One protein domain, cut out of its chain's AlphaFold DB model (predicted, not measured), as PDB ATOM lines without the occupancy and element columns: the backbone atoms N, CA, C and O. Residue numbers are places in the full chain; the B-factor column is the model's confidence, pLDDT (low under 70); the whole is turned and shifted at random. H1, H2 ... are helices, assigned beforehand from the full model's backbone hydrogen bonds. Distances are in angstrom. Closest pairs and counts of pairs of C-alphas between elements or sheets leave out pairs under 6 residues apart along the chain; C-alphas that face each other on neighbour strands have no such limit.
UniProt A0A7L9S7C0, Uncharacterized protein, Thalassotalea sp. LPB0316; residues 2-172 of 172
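AT A GLANCE: This is residues 2 to 172 of the 172 residues of an uncharacterized protein of Thalassotalea sp. LPB0316 (UniProt A0A7L9S7C0). One very long helix, H1, sticks out with its residues 2 to 46 from a compact head of helices, like a handle. In the head, the last part of H1, H2 and H7 run side by side, H3 continues beyond H2 along H1, and the short helices H4, H5 and H6 pack on this group on the side away from H1; residues 164 to 172 stick out at the other end. The printed part has 171 residues with seven named helices, H1 to H7 in order along the chain, and no named strand: the class is all helix. The whole is extended, with a radius of gyration of the C-alphas of 29.4 A and spans of 116 by 28 by 26 A.

HOW THE PARTS SIT: H1, residues 2 to 69, touches H2, residues 76 to 90, with residues 58 to 69 alone; the closest C-alphas, of Gln 58 and Leu 89, are 6.6 A apart. They form a helical hairpin at a shallow tilt of 21 degrees. H7, residues 145 to 171, touches H2 at a shallow tilt of 23 degrees, opposite ways, the closest C-alphas being those of Ile 85 and Gln 155, 7.3 A apart. H1, H2 and H7 make an up-and-down bundle, each helix running against the one before it. H1 and H7 only just touch, with 3 pairs of C-alphas within 8 A, the closest those of Leu 68 and Thr 160 at 7.2 A. With residues 51 to 58 alone H1 touches H3, residues 92 to 99; the C-alphas of Thr 55 and Ser 93 are closest, 5.8 A apart. H4, residues 106 to 114, touches H3 at a steep tilt of 54 degrees, closest at the C-alphas of Val 95 and Leu 109, 5.9 A. H5, residues 119 to 131, touches H2 at a steep tilt of 67 degrees, closest at the C-alphas of Val 84 and Ile 125, 6.2 A. H6, residues 134 to 140, touches H7, closest at the C-alphas of Met 139 and Val 147, 6.0 A. H1 is apart from H4, H5 and H6. In each of the seven helices every O i to N i+4 pair is within hydrogen-bond range.

IN THESE COORDINATES: H1 begins at C-alpha 2, (35.294, 25.005, -22.380), and ends at C-alpha 69, (28.493, -47.511, 45.317), 99.4 A away. H2 is 20.9 A long, H5 18.2 A and H7 40.3 A, ending at C-alpha 171, (40.835, -56.232, 59.245). H3, H4 and H6 are shorter.

THE WHOLE: The C-alphas of Phe 2 and Ala 172, the two farthest apart, are 116.8 A from each other. Without the stretches that stand free, the body spans 41 by 29 by 27 A. The printed part has no cut, and no link is long. Mean pLDDT of the printed part is 88.1; residues 73 to 74, 116 to 117 and 166 to 172 are under 70.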
ATOM      1  N   PHE A   2      34.070  25.575 -22.985       82.31
ATOM      2  CA  PHE A   2      35.294  25.005 -22.380       82.31
ATOM      3  C   PHE A   2      35.240  24.733 -20.863       82.31
ATOM      4  O   PHE A   2      35.705  23.687 -20.425       82.31
ATOM      5  N   LEU A   3      34.623  25.612 -20.061       86.50
ATOM      6  CA  LEU A   3      34.480  25.391 -18.609       86.50
ATOM      7  C   LEU A   3      33.613  24.172 -18.270       86.50
ATOM      8  O   LEU A   3      33.950  23.405 -17.375       86.50
ATOM      9  N   ILE A   4      32.522  23.973 -19.013       88.62
ATOM     10  CA  ILE A   4      31.618  22.832 -18.826       88.62
ATOM     11  C   ILE A   4      32.373  21.534 -19.132       88.62
ATOM     12  O   ILE A   4      32.347  20.611 -18.328       88.62
ATOM     13  N   ILE A   5      33.130  21.508 -20.234       90.69
ATOM     14  CA  ILE A   5      33.961  20.360 -20.626       90.69
ATOM     15  C   ILE A   5      35.019  20.049 -19.554       90.69
ATOM     16  O   ILE A   5      35.204  18.886 -19.201       90.69
ATOM     17  N   GLY A   6      35.673  21.073 -18.997       92.88
ATOM     18  CA  GLY A   6      36.661  20.906 -17.927       92.88
ATOM     19  C   GLY A   6      36.068  20.308 -16.647       92.88
ATOM     20  O   GLY A   6      36.623  19.362 -16.093       92.88
ATOM     21  N   ILE A   7      34.906  20.804 -16.209       92.06
ATOM     22  CA  ILE A   7      34.200  20.271 -15.032       92.06
ATOM     23  C   ILE A   7      33.762  18.821 -15.278       92.06
ATOM     24  O   ILE A   7      33.970  17.962 -14.420       92.06
ATOM     25  N   THR A   8      33.217  18.517 -16.460       92.81
ATOM     26  CA  THR A   8      32.818  17.150 -16.829       92.81
ATOM     27  C   THR A   8      34.010  16.189 -16.834       92.81
ATOM     28  O   THR A   8      33.889  15.080 -16.317       92.81
ATOM     29  N   ALA A   9      35.175  16.605 -17.344       93.88
ATOM     30  CA  ALA A   9      36.384  15.779 -17.343       93.88
ATOM     31  C   ALA A   9      36.877  15.454 -15.921       93.88
ATOM     32  O   ALA A   9      37.215  14.306 -15.629       93.88
ATOM     33  N   ILE A  10      36.863  16.436 -15.012       95.12
ATOM     34  CA  ILE A  10      37.253  16.234 -13.607       95.12
ATOM     35  C   ILE A  10      36.292  15.267 -12.907       95.12
ATOM     36  O   ILE A  10      36.737  14.342 -12.228       95.12
ATOM     37  N   LEU A  11      34.979  15.431 -13.105       93.88
ATOM     38  CA  LEU A  11      33.981  14.512 -12.550       93.88
ATOM     39  C   LEU A  11      34.180  13.080 -13.058       93.88
ATOM     40  O   LEU A  11      34.032  12.131 -12.288       93.88
ATOM     41  N   PHE A  12      34.562  12.918 -14.326       96.12
ATOM     42  CA  PHE A  12      34.844  11.608 -14.904       96.12
ATOM     43  C   PHE A  12      36.052  10.937 -14.234       96.12
ATOM     44  O   PHE A  12      35.970   9.774 -13.838       96.12
ATOM     45  N   LEU A  13      37.144  11.680 -14.020       95.75
ATOM     46  CA  LEU A  13      38.331  11.181 -13.318       95.75
ATOM     47  C   LEU A  13      38.028  10.797 -11.862       95.75
ATOM     48  O   LEU A  13      38.449   9.734 -11.405       95.75
ATOM     49  N   ILE A  14      37.257  11.625 -11.149       95.12
ATOM     50  CA  ILE A  14      36.831  11.333  -9.773       95.12
ATOM     51  C   ILE A  14      35.956  10.076  -9.736       95.12
ATOM     52  O   ILE A  14      36.148   9.227  -8.868       95.12
ATOM     53  N   SER A  15      35.029   9.922 -10.685       94.44
ATOM     54  CA  SER A  15      34.156   8.749 -10.775       94.44
ATOM     55  C   SER A  15      34.955   7.455 -10.957       94.44
ATOM     56  O   SER A  15      34.743   6.491 -10.221       94.44
ATOM     57  N   ILE A  16      35.944   7.455 -11.859       95.12
ATOM     58  CA  ILE A  16      36.837   6.305 -12.070       95.12
ATOM     59  C   ILE A  16      37.611   5.981 -10.787       95.12
ATOM     60  O   ILE A  16      37.653   4.826 -10.364       95.12
ATOM     61  N   TYR A  17      38.195   6.991 -10.134       96.06
ATOM     62  CA  TYR A  17      38.931   6.796  -8.886       96.06
ATOM     63  C   TYR A  17      38.046   6.200  -7.780       96.06
ATOM     64  O   TYR A  17      38.432   5.231  -7.119       96.06
ATOM     65  N   LEU A  18      36.839   6.744  -7.596       95.19
ATOM     66  CA  LEU A  18      35.883   6.248  -6.607       95.19
ATOM     67  C   LEU A  18      35.420   4.824  -6.921       95.19
ATOM     68  O   LEU A  18      35.272   4.028  -5.995       95.19
ATOM     69  N   PHE A  19      35.248   4.482  -8.200       95.31
ATOM     70  CA  PHE A  19      34.889   3.132  -8.624       95.31
ATOM     71  C   PHE A  19      35.955   2.105  -8.221       95.31
ATOM     72  O   PHE A  19      35.639   1.137  -7.527       95.31
ATOM     73  N   TYR A  20      37.226   2.349  -8.559       94.44
ATOM     74  CA  TYR A  20      38.324   1.453  -8.174       94.44
ATOM     75  C   TYR A  20      38.475   1.339  -6.656       94.44
ATOM     76  O   TYR A  20      38.673   0.246  -6.121       94.44
ATOM     77  N   ARG A  21      38.332   2.459  -5.941       94.75
ATOM     78  CA  ARG A  21      38.394   2.474  -4.477       94.75
ATOM     79  C   ARG A  21      37.256   1.665  -3.847       94.75
ATOM     80  O   ARG A  21      37.493   0.913  -2.904       94.75
ATOM     81  N   ALA A  22      36.037   1.776  -4.373       93.75
ATOM     82  CA  ALA A  22      34.899   0.983  -3.915       93.75
ATOM     83  C   ALA A  22      35.089  -0.515  -4.205       93.75
ATOM     84  O   ALA A  22      34.754  -1.351  -3.364       93.75
ATOM     85  N   GLU A  23      35.661  -0.869  -5.359       94.06
ATOM     86  CA  GLU A  23      35.961  -2.261  -5.699       94.06
ATOM     87  C   GLU A  23      37.010  -2.867  -4.754       94.06
ATOM     88  O   GLU A  23      36.840  -3.999  -4.292       94.06
ATOM     89  N   HIS A  24      38.048  -2.100  -4.406       93.69
ATOM     90  CA  HIS A  24      39.052  -2.500  -3.420       93.69
ATOM     91  C   HIS A  24      38.419  -2.786  -2.053       93.69
ATOM     92  O   HIS A  24      38.551  -3.894  -1.531       93.69
ATOM     93  N   PHE A  25      37.635  -1.844  -1.515       93.69
ATOM     94  CA  PHE A  25      36.953  -2.040  -0.232       93.69
ATOM     95  C   PHE A  25      35.964  -3.204  -0.259       93.69
ATOM     96  O   PHE A  25      35.849  -3.948   0.713       93.69
ATOM     97  N   LYS A  26      35.259  -3.416  -1.375       93.69
ATOM     98  CA  LYS A  26      34.358  -4.564  -1.523       93.69
ATOM     99  C   LYS A  26      35.123  -5.889  -1.443       93.69
ATOM    100  O   LYS A  26      34.627  -6.827  -0.815       93.69
ATOM    101  N   LYS A  27      36.312  -5.971  -2.052       93.50
ATOM    102  CA  LYS A  27      37.184  -7.156  -1.979       93.50
ATOM    103  C   LYS A  27      37.680  -7.390  -0.554       93.50
ATOM    104  O   LYS A  27      37.541  -8.507  -0.062       93.50
ATOM    105  N   GLU A  28      38.151  -6.350   0.130       94.69
ATOM    106  CA  GLU A  28      38.587  -6.444   1.529       94.69
ATOM    107  C   GLU A  28      37.454  -6.887   2.456       94.69
ATOM    108  O   GLU A  28      37.596  -7.862   3.186       94.69
ATOM    109  N   ILE A  29      36.285  -6.243   2.385       94.00
ATOM    110  CA  ILE A  29      35.120  -6.617   3.200       94.00
ATOM    111  C   ILE A  29      34.708  -8.069   2.927       94.00
ATOM    112  O   ILE A  29      34.303  -8.781   3.846       94.00
ATOM    113  N   SER A  30      34.794  -8.522   1.674       94.50
ATOM    114  CA  SER A  30      34.520  -9.916   1.318       94.50
ATOM    115  C   SER A  30      35.524 -10.877   1.964       94.50
ATOM    116  O   SER A  30      35.117 -11.894   2.530       94.50
ATOM    117  N   ALA A  31      36.816 -10.536   1.938       94.75
ATOM    118  CA  ALA A  31      37.868 -11.306   2.596       94.75
ATOM    119  C   ALA A  31      37.647 -11.369   4.117       94.75
ATOM    120  O   ALA A  31      37.512 -12.465   4.659       94.75
ATOM    121  N   TYR A  32      37.441 -10.225   4.777       94.62
ATOM    122  CA  TYR A  32      37.157 -10.167   6.215       94.62
ATOM    123  C   TYR A  32      35.897 -10.943   6.607       94.62
ATOM    124  O   TYR A  32      35.877 -11.632   7.623       94.62
ATOM    125  N   LYS A  33      34.827 -10.881   5.804       94.69
ATOM    126  CA  LYS A  33      33.612 -11.675   6.053       94.69
ATOM    127  C   LYS A  33      33.880 -13.174   5.961       94.69
ATOM    128  O   LYS A  33      33.314 -13.940   6.743       94.69
ATOM    129  N   ARG A  34      34.709 -13.599   5.005       94.44
ATOM    130  CA  ARG A  34      35.103 -15.002   4.859       94.44
ATOM    131  C   ARG A  34      35.930 -15.458   6.056       94.44
ATOM    132  O   ARG A  34      35.607 -16.498   6.623       94.44
ATOM    133  N   GLU A  35      36.924 -14.675   6.455       94.50
ATOM    134  CA  GLU A  35      37.764 -14.961   7.622       94.50
ATOM    135  C   GLU A  35      36.928 -15.026   8.900       94.50
ATOM    136  O   GLU A  35      36.938 -16.047   9.577       94.50
ATOM    137  N   ALA A  36      36.083 -14.027   9.164       93.50
ATOM    138  CA  ALA A  36      35.195 -14.026  10.326       93.50
ATOM    139  C   ALA A  36      34.260 -15.248  10.357       93.50
ATOM    140  O   ALA A  36      33.998 -15.814  11.422       93.50
ATOM    141  N   LYS A  37      33.760 -15.688   9.193       94.94
ATOM    142  CA  LYS A  37      32.957 -16.913   9.088       94.94
ATOM    143  C   LYS A  37      33.785 -18.157   9.420       94.94
ATOM    144  O   LYS A  37      33.288 -19.015  10.147       94.94
ATOM    145  N   MET A  38      35.011 -18.252   8.904       94.75
ATOM    146  CA  MET A  38      35.920 -19.366   9.188       94.75
ATOM    147  C   MET A  38      36.291 -19.411  10.672       94.75
ATOM    148  O   MET A  38      36.060 -20.432  11.307       94.75
ATOM    149  N   THR A  39      36.707 -18.290  11.265       94.12
ATOM    150  CA  THR A  39      37.009 -18.192  12.702       94.12
ATOM    151  C   THR A  39      35.806 -18.569  13.564       94.12
ATOM    152  O   THR A  39      35.940 -19.289  14.550       94.12
ATOM    153  N   LYS A  40      34.591 -18.143  13.191       93.56
ATOM    154  CA  LYS A  40      33.376 -18.549  13.910       93.56
ATOM    155  C   LYS A  40      33.155 -20.063  13.849       93.56
ATOM    156  O   LYS A  40      32.744 -20.657  14.845       93.56
ATOM    157  N   GLN A  41      33.397 -20.679  12.693       94.62
ATOM    158  CA  GLN A  41      33.272 -22.125  12.518       94.62
ATOM    159  C   GLN A  41      34.340 -22.886  13.312       94.62
ATOM    160  O   GLN A  41      34.013 -23.875  13.965       94.62
ATOM    161  N   GLU A  42      35.583 -22.408  13.305       93.62
ATOM    162  CA  GLU A  42      36.688 -22.968  14.089       93.62
ATOM    163  C   GLU A  42      36.401 -22.886  15.591       93.62
ATOM    164  O   GLU A  42      36.456 -23.904  16.277       93.62
ATOM    165  N   ASN A  43      35.972 -21.724  16.090       90.81
ATOM    166  CA  ASN A  43      35.602 -21.546  17.496       90.81
ATOM    167  C   ASN A  43      34.458 -22.478  17.913       90.81
ATOM    168  O   ASN A  43      34.507 -23.081  18.985       90.81
ATOM    169  N   LEU A  44      33.437 -22.634  17.062       91.00
ATOM    170  CA  LEU A  44      32.344 -23.573  17.314       91.00
ATOM    171  C   LEU A  44      32.845 -25.024  17.348       91.00
ATOM    172  O   LEU A  44      32.430 -25.795  18.212       91.00
ATOM    173  N   SER A  45      33.736 -25.394  16.428       93.31
ATOM    174  CA  SER A  45      34.347 -26.723  16.401       93.31
ATOM    175  C   SER A  45      35.131 -26.999  17.684       93.31
ATOM    176  O   SER A  45      34.936 -28.043  18.300       93.31
ATOM    177  N   ILE A  46      35.961 -26.050  18.124       91.56
ATOM    178  CA  ILE A  46      36.743 -26.157  19.363       91.56
ATOM    179  C   ILE A  46      35.817 -26.304  20.574       91.56
ATOM    180  O   ILE A  46      36.002 -27.214  21.382       91.56
ATOM    181  N   ALA A  47      34.781 -25.466  20.680       89.25
ATOM    182  CA  ALA A  47      33.812 -25.539  21.770       89.25
ATOM    183  C   ALA A  47      33.097 -26.902  21.812       89.25
ATOM    184  O   ALA A  47      32.955 -27.499  22.878       89.25
ATOM    185  N   ASN A  48      32.702 -27.436  20.652       89.31
ATOM    186  CA  ASN A  48      32.086 -28.760  20.558       89.31
ATOM    187  C   ASN A  48      33.050 -29.878  20.984       89.31
ATOM    188  O   ASN A  48      32.646 -30.783  21.716       89.31
ATOM    189  N   SER A  49      34.320 -29.810  20.576       92.19
ATOM    190  CA  SER A  49      35.351 -30.759  21.011       92.19
ATOM    191  C   SER A  49      35.574 -30.711  22.526       92.19
ATOM    192  O   SER A  49      35.679 -31.764  23.154       92.19
ATOM    193  N   MET A  50      35.583 -29.519  23.130       92.12
ATOM    194  CA  MET A  50      35.691 -29.361  24.587       92.12
ATOM    195  C   MET A  50      34.484 -29.949  25.318       92.12
ATOM    196  O   MET A  50      34.652 -30.687  26.285       92.12
ATOM    197  N   VAL A  51      33.262 -29.691  24.841       89.75
ATOM    198  CA  VAL A  51      32.049 -30.289  25.422       89.75
ATOM    199  C   VAL A  51      32.095 -31.815  25.323       89.75
ATOM    200  O   VAL A  51      31.790 -32.489  26.304       89.75
ATOM    201  N   LEU A  52      32.532 -32.369  24.187       92.31
ATOM    202  CA  LEU A  52      32.690 -33.816  24.022       92.31
ATOM    203  C   LEU A  52      33.710 -34.394  25.015       92.31
ATOM    204  O   LEU A  52      33.444 -35.433  25.623       92.31
ATOM    205  N   ALA A  53      34.847 -33.719  25.213       93.19
ATOM    206  CA  ALA A  53      35.831 -34.098  26.225       93.19
ATOM    207  C   ALA A  53      35.226 -34.058  27.640       93.19
ATOM    208  O   ALA A  53      35.383 -35.013  28.401       93.19
ATOM    209  N   GLY A  54      34.459 -33.012  27.962       92.25
ATOM    210  CA  GLY A  54      33.717 -32.891  29.217       92.25
ATOM    211  C   GLY A  54      32.728 -34.039  29.442       92.25
ATOM    212  O   GLY A  54      32.712 -34.634  30.516       92.25
ATOM    213  N   THR A  55      31.945 -34.419  28.430       92.00
ATOM    214  CA  THR A  55      31.009 -35.551  28.524       92.00
ATOM    215  C   THR A  55      31.737 -36.880  28.723       92.00
ATOM    216  O   THR A  55      31.356 -37.664  29.589       92.00
ATOM    217  N   ARG A  56      32.837 -37.126  27.998       93.81
ATOM    218  CA  ARG A  56      33.664 -38.328  28.210       93.81
ATOM    219  C   ARG A  56      34.255 -38.376  29.616       93.81
ATOM    220  O   ARG A  56      34.301 -39.446  30.222       93.81
ATOM    221  N   HIS A  57      34.666 -37.226  30.142       94.62
ATOM    222  CA  HIS A  57      35.136 -37.111  31.515       94.62
ATOM    223  C   HIS A  57      34.025 -37.447  32.519       94.62
ATOM    224  O   HIS A  57      34.221 -38.285  33.396       94.62
ATOM    225  N   GLN A  58      32.826 -36.886  32.339       94.44
ATOM    226  CA  GLN A  58      31.652 -37.209  33.153       94.44
ATOM    227  C   GLN A  58      31.353 -38.713  33.166       94.44
ATOM    228  O   GLN A  58      31.092 -39.273  34.230       94.44
ATOM    229  N   ASP A  59      31.405 -39.378  32.010       94.19
ATOM    230  CA  ASP A  59      31.161 -40.821  31.911       94.19
ATOM    231  C   ASP A  59      32.198 -41.630  32.697       94.19
ATOM    232  O   ASP A  59      31.850 -42.601  33.372       94.19
ATOM    233  N   MET A  60      33.470 -41.224  32.652       94.31
ATOM    234  CA  MET A  60      34.525 -41.849  33.452       94.31
ATOM    235  C   MET A  60      34.255 -41.687  34.952       94.31
ATOM    236  O   MET A  60      34.360 -42.659  35.702       94.31
ATOM    237  N   LEU A  61      33.868 -40.488  35.390       94.12
ATOM    238  CA  LEU A  61      33.554 -40.213  36.793       94.12
ATOM    239  C   LEU A  61      32.322 -40.994  37.267       94.12
ATOM    240  O   LEU A  61      32.356 -41.578  38.346       94.12
ATOM    241  N   LYS A  62      31.273 -41.097  36.442       93.81
ATOM    242  CA  LYS A  62      30.087 -41.919  36.739       93.81
ATOM    243  C   LYS A  62      30.434 -43.397  36.895       93.81
ATOM    244  O   LYS A  62      29.941 -44.040  37.816       93.81
ATOM    245  N   ARG A  63      31.307 -43.937  36.036       93.38
ATOM    246  CA  ARG A  63      31.791 -45.324  36.170       93.38
ATOM    247  C   ARG A  63      32.527 -45.534  37.490       93.38
ATOM    248  O   ARG A  63      32.278 -46.528  38.162       93.38
ATOM    249  N   ARG A  64      33.405 -44.600  37.875       91.56
ATOM    250  CA  ARG A  64      34.106 -44.652  39.170       91.56
ATOM    251  C   ARG A  64      33.125 -44.583  40.339       91.56
ATOM    252  O   ARG A  64      33.241 -45.384  41.257       91.56
ATOM    253  N   LEU A  65      32.139 -43.686  40.279       91.81
ATOM    254  CA  LEU A  65      31.115 -43.565  41.316       91.81
ATOM    255  C   LEU A  65      30.312 -44.863  41.476       91.81
ATOM    256  O   LEU A  65      30.151 -45.329  42.597       91.81
ATOM    257  N   SER A  66      29.878 -45.478  40.370       90.50
ATOM    258  CA  SER A  66      29.168 -46.765  40.393       90.50
ATOM    259  C   SER A  66      29.997 -47.850  41.084       90.50
ATOM    260  O   SER A  66      29.499 -48.540  41.963       90.50
ATOM    261  N   GLN A  67      31.293 -47.944  40.766       89.25
ATOM    262  CA  GLN A  67      32.196 -48.900  41.417       89.25
ATOM    263  C   GLN A  67      32.383 -48.640  42.915       89.25
ATOM    264  O   GLN A  67      32.710 -49.573  43.650       89.25
ATOM    265  N   LEU A  68      32.271 -47.385  43.361       87.06
ATOM    266  CA  LEU A  68      32.276 -47.053  44.783       87.06
ATOM    267  C   LEU A  68      30.960 -47.489  45.430       87.06
ATOM    268  O   LEU A  68      30.999 -48.154  46.458       87.06
ATOM    269  N   GLN A  69      29.824 -47.166  44.813       87.19
ATOM    270  CA  GLN A  69      28.493 -47.511  45.317       87.19
ATOM    271  C   GLN A  69      28.314 -49.025  45.489       87.19
ATOM    272  O   GLN A  69      27.835 -49.451  46.536       87.19
ATOM    273  N   ASP A  70      28.795 -49.835  44.542       85.00
ATOM    274  CA  ASP A  70      28.732 -51.305  44.616       85.00
ATOM    275  C   ASP A  70      29.521 -51.896  45.802       85.00
ATOM    276  O   ASP A  70      29.314 -53.045  46.188       85.00
ATOM    277  N   LYS A  71      30.464 -51.133  46.367       82.69
ATOM    278  CA  LYS A  71      31.347 -51.569  47.460       82.69
ATOM    279  C   LYS A  71      30.907 -51.070  48.836       82.69
ATOM    280  O   LYS A  71      31.501 -51.501  49.823       82.69
ATOM    281  N   VAL A  72      29.926 -50.170  48.910       79.50
ATOM    282  CA  VAL A  72      29.424 -49.615  50.173       79.50
ATOM    283  C   VAL A  72      28.266 -50.474  50.663       79.50
ATOM    284  O   VAL A  72      27.158 -50.374  50.141       79.50
ATOM    285  N   SER A  73      28.507 -51.315  51.672       60.88
ATOM    286  CA  SER A  73      27.458 -52.214  52.166       60.88
ATOM    287  C   SER A  73      26.536 -51.576  53.213       60.88
ATOM    288  O   SER A  73      25.330 -51.661  53.010       60.88
ATOM    289  N   ASP A  74      27.002 -50.827  54.224       68.62
ATOM    290  CA  ASP A  74      26.089 -50.414  55.321       68.62
ATOM    291  C   ASP A  74      26.281 -49.023  55.953       68.62
ATOM    292  O   ASP A  74      25.530 -48.656  56.852       68.62
ATOM    293  N   ASP A  75      27.199 -48.189  55.465       79.00
ATOM    294  CA  ASP A  75      27.362 -46.832  56.009       79.00
ATOM    295  C   ASP A  75      26.355 -45.847  55.376       79.00
ATOM    296  O   ASP A  75      26.498 -45.447  54.217       79.00
ATOM    297  N   GLU A  76      25.313 -45.457  56.127       80.56
ATOM    298  CA  GLU A  76      24.313 -44.474  55.675       80.56
ATOM    299  C   GLU A  76      24.916 -43.103  55.360       80.56
ATOM    300  O   GLU A  76      24.496 -42.456  54.395       80.56
ATOM    301  N   LYS A  77      25.926 -42.666  56.124       80.31
ATOM    302  CA  LYS A  77      26.591 -41.383  55.886       80.31
ATOM    303  C   LYS A  77      27.335 -41.427  54.558       80.31
ATOM    304  O   LYS A  77      27.193 -40.524  53.736       80.31
ATOM    305  N   MET A  78      28.045 -42.521  54.301       80.81
ATOM    306  CA  MET A  78      28.742 -42.703  53.035       80.81
ATOM    307  C   MET A  78      27.779 -42.819  51.845       80.81
ATOM    308  O   MET A  78      28.025 -42.249  50.782       80.81
ATOM    309  N   LYS A  79      26.644 -43.510  52.018       83.62
ATOM    310  CA  LYS A  79      25.582 -43.570  50.998       83.62
ATOM    311  C   LYS A  79      25.047 -42.172  50.671       83.62
ATOM    312  O   LYS A  79      24.850 -41.864  49.495       83.62
ATOM    313  N   HIS A  80      24.857 -41.320  51.681       83.38
ATOM    314  CA  HIS A  80      24.432 -39.935  51.485       83.38
ATOM    315  C   HIS A  80      25.490 -39.099  50.742       83.38
ATOM    316  O   HIS A  80      25.162 -38.433  49.762       83.38
ATOM    317  N   GLU A  81      26.768 -39.191  51.115       83.31
ATOM    318  CA  GLU A  81      27.851 -38.455  50.440       83.31
ATOM    319  C   GLU A  81      28.023 -38.886  48.965       83.31
ATOM    320  O   GLU A  81      28.185 -38.050  48.070       83.31
ATOM    321  N   LEU A  82      27.879 -40.180  48.653       86.94
ATOM    322  CA  LEU A  82      27.889 -40.667  47.264       86.94
ATOM    323  C   LEU A  82      26.666 -40.199  46.458       86.94
ATOM    324  O   LEU A  82      26.766 -39.985  45.245       86.94
ATOM    325  N   LEU A  83      25.516 -40.028  47.110       86.81
ATOM    326  CA  LEU A  83      24.302 -39.487  46.499       86.81
ATOM    327  C   LEU A  83      24.482 -38.000  46.141       86.81
ATOM    328  O   LEU A  83      24.147 -37.600  45.024       86.81
ATOM    329  N   VAL A  84      25.112 -37.214  47.018       85.75
ATOM    330  CA  VAL A  84      25.509 -35.817  46.751       85.75
ATOM    331  C   VAL A  84      26.406 -35.727  45.507       85.75
ATOM    332  O   VAL A  84      26.125 -34.951  44.586       85.75
ATOM    333  N   ILE A  85      27.434 -36.578  45.405       88.12
ATOM    334  CA  ILE A  85      28.314 -36.630  44.222       88.12
ATOM    335  C   ILE A  85      27.545 -37.057  42.966       88.12
ATOM    336  O   ILE A  85      27.785 -36.521  41.881       88.12
ATOM    337  N   SER A  86      26.590 -37.980  43.086       90.00
ATOM    338  CA  SER A  86      25.731 -38.381  41.966       90.00
ATOM    339  C   SER A  86      24.962 -37.190  41.386       90.00
ATOM    340  O   SER A  86      24.937 -36.997  40.165       90.00
ATOM    341  N   TYR A  87      24.406 -36.325  42.241       87.81
ATOM    342  CA  TYR A  87      23.731 -35.108  41.788       87.81
ATOM    343  C   TYR A  87      24.687 -34.124  41.122       87.81
ATOM    344  O   TYR A  87      24.359 -33.605  40.048       87.81
ATOM    345  N   LEU A  88      25.885 -33.930  41.680       89.62
ATOM    346  CA  LEU A  88      26.923 -33.115  41.045       89.62
ATOM    347  C   LEU A  88      27.251 -33.632  39.636       89.62
ATOM    348  O   LEU A  88      27.289 -32.858  38.674       89.62
ATOM    349  N   LEU A  89      27.412 -34.949  39.488       92.31
ATOM    350  CA  LEU A  89      27.683 -35.586  38.201       92.31
ATOM    351  C   LEU A  89      26.491 -35.553  37.248       92.31
ATOM    352  O   LEU A  89      26.704 -35.582  36.037       92.31
ATOM    353  N   SER A  90      25.252 -35.489  37.736       90.56
ATOM    354  CA  SER A  90      24.062 -35.425  36.876       90.56
ATOM    355  C   SER A  90      24.048 -34.157  36.013       90.56
ATOM    356  O   SER A  90      23.781 -34.237  34.815       90.56
ATOM    357  N   GLN A  91      24.445 -33.018  36.594       90.94
ATOM    358  CA  GLN A  91      24.468 -31.712  35.925       90.94
ATOM    359  C   GLN A  91      25.845 -31.321  35.373       90.94
ATOM    360  O   GLN A  91      25.985 -30.242  34.800       90.94
ATOM    361  N   TYR A  92      26.850 -32.194  35.481       92.81
ATOM    362  CA  TYR A  92      28.231 -31.898  35.093       92.81
ATOM    363  C   TYR A  92      28.353 -31.322  33.675       92.81
ATOM    364  O   TYR A  92      28.951 -30.268  33.506       92.81
ATOM    365  N   SER A  93      27.762 -31.958  32.652       91.62
ATOM    366  CA  SER A  93      27.853 -31.463  31.264       91.62
ATOM    367  C   SER A  93      27.234 -30.071  31.082       91.62
ATOM    368  O   SER A  93      27.736 -29.277  30.285       91.62
ATOM    369  N   ASN A  94      26.164 -29.760  31.822       91.44
ATOM    370  CA  ASN A  94      25.499 -28.459  31.760       91.44
ATOM    371  C   ASN A  94      26.365 -27.378  32.413       91.44
ATOM    372  O   ASN A  94      26.605 -26.331  31.813       91.44
ATOM    373  N   VAL A  95      26.903 -27.668  33.602       92.62
ATOM    374  CA  VAL A  95      27.818 -26.777  34.328       92.62
ATOM    375  C   VAL A  95      29.105 -26.555  33.532       92.62
ATOM    376  O   VAL A  95      29.494 -25.413  33.317       92.62
ATOM    377  N   TYR A  96      29.712 -27.621  33.005       93.31
ATOM    378  CA  TYR A  96      30.910 -27.567  32.162       93.31
ATOM    379  C   TYR A  96      30.712 -26.635  30.960       93.31
ATOM    380  O   TYR A  96      31.545 -25.775  30.683       93.31
ATOM    381  N   ARG A  97      29.579 -26.771  30.257       91.56
ATOM    382  CA  ARG A  97      29.262 -25.948  29.084       91.56
ATOM    383  C   ARG A  97      29.083 -24.472  29.432       91.56
ATOM    384  O   ARG A  97      29.512 -23.621  28.659       91.56
ATOM    385  N   GLU A  98      28.437 -24.156  30.549       91.56
ATOM    386  CA  GLU A  98      28.268 -22.759  30.965       91.56
ATOM    387  C   GLU A  98      29.565 -22.154  31.518       91.56
ATOM    388  O   GLU A  98      29.833 -20.980  31.273       91.56
ATOM    389  N   LEU A  99      30.419 -22.944  32.176       92.56
ATOM    390  CA  LEU A  99      31.736 -22.485  32.634       92.56
ATOM    391  C   LEU A  99      32.676 -22.130  31.478       92.56
ATOM    392  O   LEU A  99      33.490 -21.226  31.633       92.56
ATOM    393  N   LEU A 100      32.523 -22.743  30.297       90.12
ATOM    394  CA  LEU A 100      33.252 -22.321  29.090       90.12
ATOM    395  C   LEU A 100      32.974 -20.857  28.701       90.12
ATOM    396  O   LEU A 100      33.782 -20.257  27.998       90.12
ATOM    397  N   LYS A 101      31.854 -20.277  29.152       89.44
ATOM    398  CA  LYS A 101      31.538 -18.854  28.949       89.44
ATOM    399  C   LYS A 101      32.170 -17.948  30.014       89.44
ATOM    400  O   LYS A 101      32.315 -16.756  29.775       89.44
ATOM    401  N   GLY A 102      32.533 -18.489  31.183       87.19
ATOM    402  CA  GLY A 102      33.238 -17.775  32.259       87.19
ATOM    403  C   GLY A 102      32.409 -16.760  33.063       87.19
ATOM    404  O   GLY A 102      32.964 -15.996  33.853       87.19
ATOM    405  N   GLU A 103      31.088 -16.717  32.887       89.88
ATOM    406  CA  GLU A 103      30.249 -15.660  33.472       89.88
ATOM    407  C   GLU A 103      29.895 -15.924  34.945       89.88
ATOM    408  O   GLU A 103      29.962 -15.023  35.793       89.88
ATOM    409  N   GLN A 104      29.550 -17.174  35.261       92.75
ATOM    410  CA  GLN A 104      28.967 -17.590  36.539       92.75
ATOM    411  C   GLN A 104      29.904 -18.528  37.308       92.75
ATOM    412  O   GLN A 104      30.758 -19.194  36.729       92.75
ATOM    413  N   THR A 105      29.745 -18.565  38.630       93.12
ATOM    414  CA  THR A 105      30.485 -19.493  39.503       93.12
ATOM    415  C   THR A 105      29.867 -20.893  39.493       93.12
ATOM    416  O   THR A 105      28.689 -21.048  39.159       93.12
ATOM    417  N   VAL A 106      30.632 -21.908  39.909       91.94
ATOM    418  CA  VAL A 106      30.152 -23.299  40.026       91.94
ATOM    419  C   VAL A 106      28.879 -23.373  40.882       91.94
ATOM    420  O   VAL A 106      27.873 -23.919  40.429       91.94
ATOM    421  N   SER A 107      28.879 -22.746  42.063       92.19
ATOM    422  CA  SER A 107      27.713 -22.677  42.958       92.19
ATOM    423  C   SER A 107      26.462 -22.105  42.279       92.19
ATOM    424  O   SER A 107      25.389 -22.711  42.304       92.19
ATOM    425  N   GLN A 108      26.601 -20.966  41.593       92.56
ATOM    426  CA  GLN A 108      25.486 -20.319  40.893       92.56
ATOM    427  C   GLN A 108      24.923 -21.199  39.771       92.56
ATOM    428  O   GLN A 108      23.710 -21.235  39.564       92.56
ATOM    429  N   LEU A 109      25.790 -21.922  39.058       92.12
ATOM    430  CA  LEU A 109      25.376 -22.823  37.986       92.12
ATOM    431  C   LEU A 109      24.630 -24.043  38.524       92.12
ATOM    432  O   LEU A 109      23.582 -24.390  37.983       92.12
ATOM    433  N   TYR A 110      25.103 -24.659  39.608       91.31
ATOM    434  CA  TYR A 110      24.372 -25.761  40.234       91.31
ATOM    435  C   TYR A 110      23.022 -25.314  40.795       91.31
ATOM    436  O   TYR A 110      22.028 -26.000  40.568       91.31
ATOM    437  N   SER A 111      22.957 -24.141  41.433       90.31
ATOM    438  CA  SER A 111      21.691 -23.553  41.893       90.31
ATOM    439  C   SER A 111      20.697 -23.373  40.737       90.31
ATOM    440  O   SER A 111      19.531 -23.755  40.836       90.31
ATOM    441  N   LYS A 112      21.182 -22.872  39.594       90.75
ATOM    442  CA  LYS A 112      20.391 -22.681  38.373       90.75
ATOM    443  C   LYS A 112      19.896 -24.000  37.772       90.75
ATOM    444  O   LYS A 112      18.742 -24.076  37.362       90.75
ATOM    445  N   PHE A 113      20.754 -25.017  37.676       88.69
ATOM    446  CA  PHE A 113      20.436 -26.265  36.971       88.69
ATOM    447  C   PHE A 113      19.679 -27.293  37.810       88.69
ATOM    448  O   PHE A 113      18.967 -28.119  37.243       88.69
ATOM    449  N   LEU A 114      19.801 -27.253  39.137       83.62
ATOM    450  CA  LEU A 114      19.023 -28.121  40.022       83.62
ATOM    451  C   LEU A 114      17.579 -27.619  40.198       83.62
ATOM    452  O   LEU A 114      16.682 -28.431  40.427       83.62
ATOM    453  N   GLY A 115      17.327 -26.318  40.008       75.00
ATOM    454  CA  GLY A 115      15.981 -25.739  39.992       75.00
ATOM    455  C   GLY A 115      15.191 -25.962  41.289       75.00
ATOM    456  O   GLY A 115      15.750 -26.337  42.318       75.00
ATOM    457  N   ASP A 116      13.872 -25.743  41.250       69.50
ATOM    458  CA  ASP A 116      13.009 -25.842  42.439       69.50
ATOM    459  C   ASP A 116      12.903 -27.267  42.998       69.50
ATOM    460  O   ASP A 116      12.931 -27.457  44.212       69.50
ATOM    461  N   THR A 117      12.862 -28.279  42.128       65.38
ATOM    462  CA  THR A 117      12.815 -29.697  42.521       65.38
ATOM    463  C   THR A 117      14.125 -30.159  43.162       65.38
ATOM    464  O   THR A 117      14.123 -31.048  44.010       65.38
ATOM    465  N   GLY A 118      15.247 -29.544  42.779       70.94
ATOM    466  CA  GLY A 118      16.572 -29.848  43.300       70.94
ATOM    467  C   GLY A 118      17.088 -28.871  44.350       70.94
ATOM    468  O   GLY A 118      18.239 -29.000  44.752       70.94
ATOM    469  N   LYS A 119      16.267 -27.927  44.837       78.56
ATOM    470  CA  LYS A 119      16.653 -26.982  45.902       78.56
ATOM    471  C   LYS A 119      17.142 -27.682  47.164       78.56
ATOM    472  O   LYS A 119      18.111 -27.232  47.762       78.56
ATOM    473  N   ARG A 120      16.492 -28.788  47.541       80.12
ATOM    474  CA  ARG A 120      16.919 -29.612  48.678       80.12
ATOM    475  C   ARG A 120      18.316 -30.182  48.439       80.12
ATOM    476  O   ARG A 120      19.202 -29.941  49.238       80.12
ATOM    477  N   TYR A 121      18.544 -30.791  47.276       78.88
ATOM    478  CA  TYR A 121      19.855 -31.331  46.907       78.88
ATOM    479  C   TYR A 121      20.935 -30.254  46.786       78.88
ATOM    480  O   TYR A 121      22.078 -30.490  47.157       78.88
ATOM    481  N   PHE A 122      20.592 -29.065  46.288       84.44
ATOM    482  CA  PHE A 122      21.513 -27.933  46.272       84.44
ATOM    483  C   PHE A 122      21.869 -27.480  47.690       84.44
ATOM    484  O   PHE A 122      23.034 -27.202  47.941       84.44
ATOM    485  N   SER A 123      20.896 -27.428  48.604       84.12
ATOM    486  CA  SER A 123      21.148 -27.117  50.015       84.12
ATOM    487  C   SER A 123      22.079 -28.146  50.645       84.12
ATOM    488  O   SER A 123      23.060 -27.749  51.262       84.12
ATOM    489  N   ASP A 124      21.826 -29.438  50.415       81.69
ATOM    490  CA  ASP A 124      22.662 -30.529  50.926       81.69
ATOM    491  C   ASP A 124      24.104 -30.422  50.377       81.69
ATOM    492  O   ASP A 124      25.075 -30.565  51.116       81.69
ATOM    493  N   ILE A 125      24.264 -30.100  49.084       83.44
ATOM    494  CA  ILE A 125      25.578 -29.850  48.465       83.44
ATOM    495  C   ILE A 125      26.252 -28.612  49.073       83.44
ATOM    496  O   ILE A 125      27.442 -28.654  49.385       83.44
ATOM    497  N   ASP A 126      25.532 -27.495  49.203       86.62
ATOM    498  CA  ASP A 126      26.097 -26.231  49.686       86.62
ATOM    499  C   ASP A 126      26.505 -26.335  51.160       86.62
ATOM    500  O   ASP A 126      27.562 -25.836  51.539       86.62
ATOM    501  N   GLU A 127      25.718 -27.036  51.977       86.12
ATOM    502  CA  GLU A 127      26.048 -27.368  53.363       86.12
ATOM    503  C   GLU A 127      27.291 -28.261  53.436       86.12
ATOM    504  O   GLU A 127      28.275 -27.880  54.073       86.12
ATOM    505  N   HIS A 128      27.324 -29.360  52.674       82.38
ATOM    506  CA  HIS A 128      28.485 -30.251  52.605       82.38
ATOM    507  C   HIS A 128      29.774 -29.510  52.200       82.38
ATOM    508  O   HIS A 128      30.846 -29.706  52.779       82.38
ATOM    509  N   VAL A 129      29.686 -28.597  51.229       86.38
ATOM    510  CA  VAL A 129      30.819 -27.764  50.804       86.38
ATOM    511  C   VAL A 129      31.219 -26.747  51.876       86.38
ATOM    512  O   VAL A 129      32.410 -26.471  52.036       86.38
ATOM    513  N   ARG A 130      30.268 -26.169  52.618       85.62
ATOM    514  CA  ARG A 130      30.573 -25.217  53.700       85.62
ATOM    515  C   ARG A 130      31.319 -25.877  54.851       85.62
ATOM    516  O   ARG A 130      32.271 -25.274  55.352       85.62
ATOM    517  N   GLU A 131      30.913 -27.088  55.218       84.31
ATOM    518  CA  GLU A 131      31.553 -27.908  56.257       84.31
ATOM    519  C   GLU A 131      32.937 -28.427  55.841       84.31
ATOM    520  O   GLU A 131      33.770 -28.742  56.690       84.31
ATOM    521  N   SER A 132      33.208 -28.467  54.536       84.12
ATOM    522  CA  SER A 132      34.483 -28.902  53.970       84.12
ATOM    523  C   SER A 132      35.627 -27.893  54.170       84.12
ATOM    524  O   SER A 132      35.459 -26.767  54.643       84.12
ATOM    525  N   ASP A 133      36.839 -28.276  53.760       87.75
ATOM    526  CA  ASP A 133      38.028 -27.425  53.833       87.75
ATOM    527  C   ASP A 133      37.906 -26.108  53.045       87.75
ATOM    528  O   ASP A 133      37.226 -26.005  52.020       87.75
ATOM    529  N   ALA A 134      38.679 -25.096  53.461       88.31
ATOM    530  CA  ALA A 134      38.713 -23.780  52.813       88.31
ATOM    531  C   ALA A 134      39.008 -23.847  51.304       88.31
ATOM    532  O   ALA A 134      38.457 -23.065  50.530       88.31
ATOM    533  N   LYS A 135      39.834 -24.811  50.881       89.06
ATOM    534  CA  LYS A 135      40.144 -25.050  49.466       89.06
ATOM    535  C   LYS A 135      38.905 -25.484  48.677       89.06
ATOM    536  O   LYS A 135      38.669 -24.961  47.595       89.06
ATOM    537  N   ILE A 136      38.091 -26.382  49.231       88.25
ATOM    538  CA  ILE A 136      36.871 -26.890  48.590       88.25
ATOM    539  C   ILE A 136      35.843 -25.759  48.448       88.25
ATOM    540  O   ILE A 136      35.268 -25.577  47.375       88.25
ATOM    541  N   ARG A 137      35.702 -24.915  49.480       91.56
ATOM    542  CA  ARG A 137      34.869 -23.702  49.411       91.56
ATOM    543  C   ARG A 137      35.323 -22.734  48.318       91.56
ATOM    544  O   ARG A 137      34.495 -22.196  47.588       91.56
ATOM    545  N   GLN A 138      36.633 -22.524  48.175       91.44
ATOM    546  CA  GLN A 138      37.177 -21.668  47.119       91.44
ATOM    547  C   GLN A 138      36.889 -22.237  45.725       91.44
ATOM    548  O   GLN A 138      36.525 -21.489  44.819       91.44
ATOM    549  N   MET A 139      37.013 -23.556  45.554       91.81
ATOM    550  CA  MET A 139      36.707 -24.220  44.288       91.81
ATOM    551  C   MET A 139      35.226 -24.076  43.905       91.81
ATOM    552  O   MET A 139      34.918 -23.792  42.749       91.81
ATOM    553  N   TRP A 140      34.315 -24.183  44.875       93.00
ATOM    554  CA  TRP A 140      32.871 -23.996  44.679       93.00
ATOM    555  C   TRP A 140      32.476 -22.571  44.262       93.00
ATOM    556  O   TRP A 140      31.521 -22.367  43.510       93.00
ATOM    557  N   ALA A 141      33.237 -21.576  44.718       92.94
ATOM    558  CA  ALA A 141      33.068 -20.176  44.338       92.94
ATOM    559  C   ALA A 141      33.822 -19.792  43.048       92.94
ATOM    560  O   ALA A 141      33.743 -18.645  42.606       92.94
ATOM    561  N   SER A 142      34.565 -20.720  42.439       93.19
ATOM    562  CA  SER A 142      35.356 -20.446  41.239       93.19
ATOM    563  C   SER A 142      34.486 -20.347  39.983       93.19
ATOM    564  O   SER A 142      33.388 -20.899  39.913       93.19
ATOM    565  N   LYS A 143      35.005 -19.649  38.971       93.62
ATOM    566  CA  LYS A 143      34.470 -19.612  37.595       93.62
ATOM    567  C   LYS A 143      35.326 -20.412  36.612       93.62
ATOM    568  O   LYS A 143      35.001 -20.501  35.434       93.62
ATOM    569  N   ASP A 144      36.450 -20.934  37.086       92.12
ATOM    570  CA  ASP A 144      37.437 -21.610  36.260       92.12
ATOM    571  C   ASP A 144      37.028 -23.071  36.020       92.12
ATOM    572  O   ASP A 144      36.714 -23.819  36.952       92.12
ATOM    573  N   LEU A 145      37.045 -23.471  34.749       91.31
ATOM    574  CA  LEU A 145      36.685 -24.812  34.309       91.31
ATOM    575  C   LEU A 145      37.623 -25.889  34.866       91.31
ATOM    576  O   LEU A 145      37.156 -26.940  35.296       91.31
ATOM    577  N   CYS A 146      38.932 -25.646  34.865       91.31
ATOM    578  CA  CYS A 146      39.921 -26.580  35.397       91.31
ATOM    579  C   CYS A 146      39.714 -26.764  36.899       91.31
ATOM    580  O   CYS A 146      39.731 -27.891  37.390       91.31
ATOM    581  N   VAL A 147      39.427 -25.673  37.614       92.94
ATOM    582  CA  VAL A 147      39.109 -25.727  39.048       92.94
ATOM    583  C   VAL A 147      37.848 -26.556  39.304       92.94
ATOM    584  O   VAL A 147      37.826 -27.353  40.239       92.94
ATOM    585  N   PHE A 148      36.822 -26.427  38.459       94.06
ATOM    586  CA  PHE A 148      35.622 -27.262  38.533       94.06
ATOM    587  C   PHE A 148      35.912 -28.751  38.286       94.06
ATOM    588  O   PHE A 148      35.423 -29.600  39.031       94.06
ATOM    589  N   ILE A 149      36.720 -29.081  37.273       93.44
ATOM    590  CA  ILE A 149      37.121 -30.468  36.992       93.44
ATOM    591  C   ILE A 149      37.822 -31.061  38.220       93.44
ATOM    592  O   ILE A 149      37.399 -32.102  38.724       93.44
ATOM    593  N   SER A 150      38.828 -30.356  38.746       93.12
ATOM    594  CA  SER A 150      39.578 -30.791  39.927       93.12
ATOM    595  C   SER A 150      38.709 -30.894  41.178       93.12
ATOM    596  O   SER A 150      38.917 -31.792  41.985       93.12
ATOM    597  N   PHE A 151      37.716 -30.015  41.343       93.50
ATOM    598  CA  PHE A 151      36.759 -30.090  42.447       93.50
ATOM    599  C   PHE A 151      36.001 -31.419  42.447       93.50
ATOM    600  O   PHE A 151      35.969 -32.105  43.465       93.50
ATOM    601  N   ILE A 152      35.427 -31.812  41.308       92.38
ATOM    602  CA  ILE A 152      34.656 -33.058  41.208       92.38
ATOM    603  C   ILE A 152      35.555 -34.289  41.393       92.38
ATOM    604  O   ILE A 152      35.156 -35.251  42.053       92.38
ATOM    605  N   GLU A 153      36.767 -34.265  40.837       92.06
ATOM    606  CA  GLU A 153      37.739 -35.346  41.032       92.06
ATOM    607  C   GLU A 153      38.144 -35.491  42.502       92.06
ATOM    608  O   GLU A 153      38.142 -36.605  43.026       92.06
ATOM    609  N   LEU A 154      38.418 -34.373  43.178       91.50
ATOM    610  CA  LEU A 154      38.787 -34.350  44.589       91.50
ATOM    611  C   LEU A 154      37.673 -34.927  45.470       91.50
ATOM    612  O   LEU A 154      37.960 -35.711  46.371       91.50
ATOM    613  N   GLN A 155      36.411 -34.592  45.189       89.00
ATOM    614  CA  GLN A 155      35.267 -35.148  45.920       89.00
ATOM    615  C   GLN A 155      35.218 -36.679  45.816       89.00
ATOM    616  O   GLN A 155      35.088 -37.370  46.823       89.00
ATOM    617  N   LEU A 156      35.410 -37.233  44.616       88.50
ATOM    618  CA  LEU A 156      35.474 -38.686  44.421       88.50
ATOM    619  C   LEU A 156      36.697 -39.327  45.094       88.50
ATOM    620  O   LEU A 156      36.611 -40.444  45.612       88.50
ATOM    621  N   GLU A 157      37.840 -38.644  45.090       89.81
ATOM    622  CA  GLU A 157      39.065 -39.136  45.722       89.81
ATOM    623  C   GLU A 157      38.934 -39.211  47.249       89.81
ATOM    624  O   GLU A 157      39.338 -40.212  47.848       89.81
ATOM    625  N   ILE A 158      38.326 -38.198  47.875       87.19
ATOM    626  CA  ILE A 158      38.051 -38.178  49.318       87.19
ATOM    627  C   ILE A 158      37.207 -39.395  49.710       87.19
ATOM    628  O   ILE A 158      37.601 -40.141  50.609       87.19
ATOM    629  N   GLN A 159      36.123 -39.666  48.977       85.44
ATOM    630  CA  GLN A 159      35.267 -40.832  49.227       85.44
ATOM    631  C   GLN A 159      36.014 -42.156  49.048       85.44
ATOM    632  O   GLN A 159      35.858 -43.099  49.824       85.44
ATOM    633  N   THR A 160      36.883 -42.230  48.041       84.81
ATOM    634  CA  THR A 160      37.673 -43.438  47.774       84.81
ATOM    635  C   THR A 160      38.637 -43.729  48.929       84.81
ATOM    636  O   THR A 160      38.754 -44.877  49.365       84.81
ATOM    637  N   LYS A 161      39.294 -42.691  49.464       86.31
ATOM    638  CA  LYS A 161      40.203 -42.797  50.616       86.31
ATOM    639  C   LYS A 161      39.467 -43.174  51.901       86.31
ATOM    640  O   LYS A 161      39.964 -44.004  52.660       86.31
ATOM    641  N   GLN A 162      38.282 -42.613  52.139       82.44
ATOM    642  CA  GLN A 162      37.468 -42.961  53.306       82.44
ATOM    643  C   GLN A 162      37.069 -44.446  53.305       82.44
ATOM    644  O   GLN A 162      37.270 -45.116  54.318       82.44
ATOM    645  N   MET A 163      36.644 -44.996  52.159       77.62
ATOM    646  CA  MET A 163      36.375 -46.438  52.024       77.62
ATOM    647  C   MET A 163      37.595 -47.311  52.322       77.62
ATOM    648  O   MET A 163      37.480 -48.345  52.980       77.62
ATOM    649  N   GLN A 164      38.772 -46.939  51.810       78.75
ATOM    650  CA  GLN A 164      39.995 -47.714  52.043       78.75
ATOM    651  C   GLN A 164      40.347 -47.752  53.532       78.75
ATOM    652  O   GLN A 164      40.630 -48.821  54.068       78.75
ATOM    653  N   ASN A 165      40.243 -46.608  54.209       77.25
ATOM    654  CA  ASN A 165      40.509 -46.506  55.639       77.25
ATOM    655  C   ASN A 165      39.499 -47.291  56.492       77.25
ATOM    656  O   ASN A 165      39.885 -47.815  57.536       77.25
ATOM    657  N   GLN A 166      38.232 -47.393  56.074       69.75
ATOM    658  CA  GLN A 166      37.240 -48.241  56.748       69.75
ATOM    659  C   GLN A 166      37.603 -49.727  56.632       69.75
ATOM    660  O   GLN A 166      37.681 -50.410  57.649       69.75
ATOM    661  N   LYS A 167      37.963 -50.203  55.434       63.38
ATOM    662  CA  LYS A 167      38.387 -51.603  55.238       63.38
ATOM    663  C   LYS A 167      39.631 -51.977  56.038       63.38
ATOM    664  O   LYS A 167      39.716 -53.087  56.546       63.38
ATOM    665  N   THR A 168      40.603 -51.075  56.169       65.19
ATOM    666  CA  THR A 168      41.802 -51.345  56.981       65.19
ATOM    667  C   THR A 168      41.477 -51.472  58.472       65.19
ATOM    668  O   THR A 168      42.146 -52.232  59.162       65.19
ATOM    669  N   LYS A 169      40.447 -50.773  58.969       60.28
ATOM    670  CA  LYS A 169      40.006 -50.870  60.369       60.28
ATOM    671  C   LYS A 169      39.188 -52.125  60.674       60.28
ATOM    672  O   LYS A 169      39.181 -52.541  61.818       60.28
ATOM    673  N   GLU A 170      38.511 -52.714  59.691       57.88
ATOM    674  CA  GLU A 170      37.754 -53.966  59.873       57.88
ATOM    675  C   GLU A 170      38.643 -55.222  59.866       57.88
ATOM    676  O   GLU A 170      38.208 -56.288  60.293       57.88
ATOM    677  N   ILE A 171      39.879 -55.115  59.362       56.31
ATOM    678  CA  ILE A 171      40.835 -56.232  59.245       56.31
ATOM    679  C   ILE A 171      41.828 -56.270  60.428       56.31
ATOM    680  O   ILE A 171      42.484 -57.292  60.635       56.31
ATOM    681  N   ALA A 172      41.950 -55.175  61.187       48.22
ATOM    682  CA  ALA A 172      42.822 -55.050  62.359       48.22
ATOM    683  C   ALA A 172      42.061 -55.343  63.657       48.22
ATOM    684  O   ALA A 172      42.654 -56.014  64.532       48.22
TER     685      ALA A 172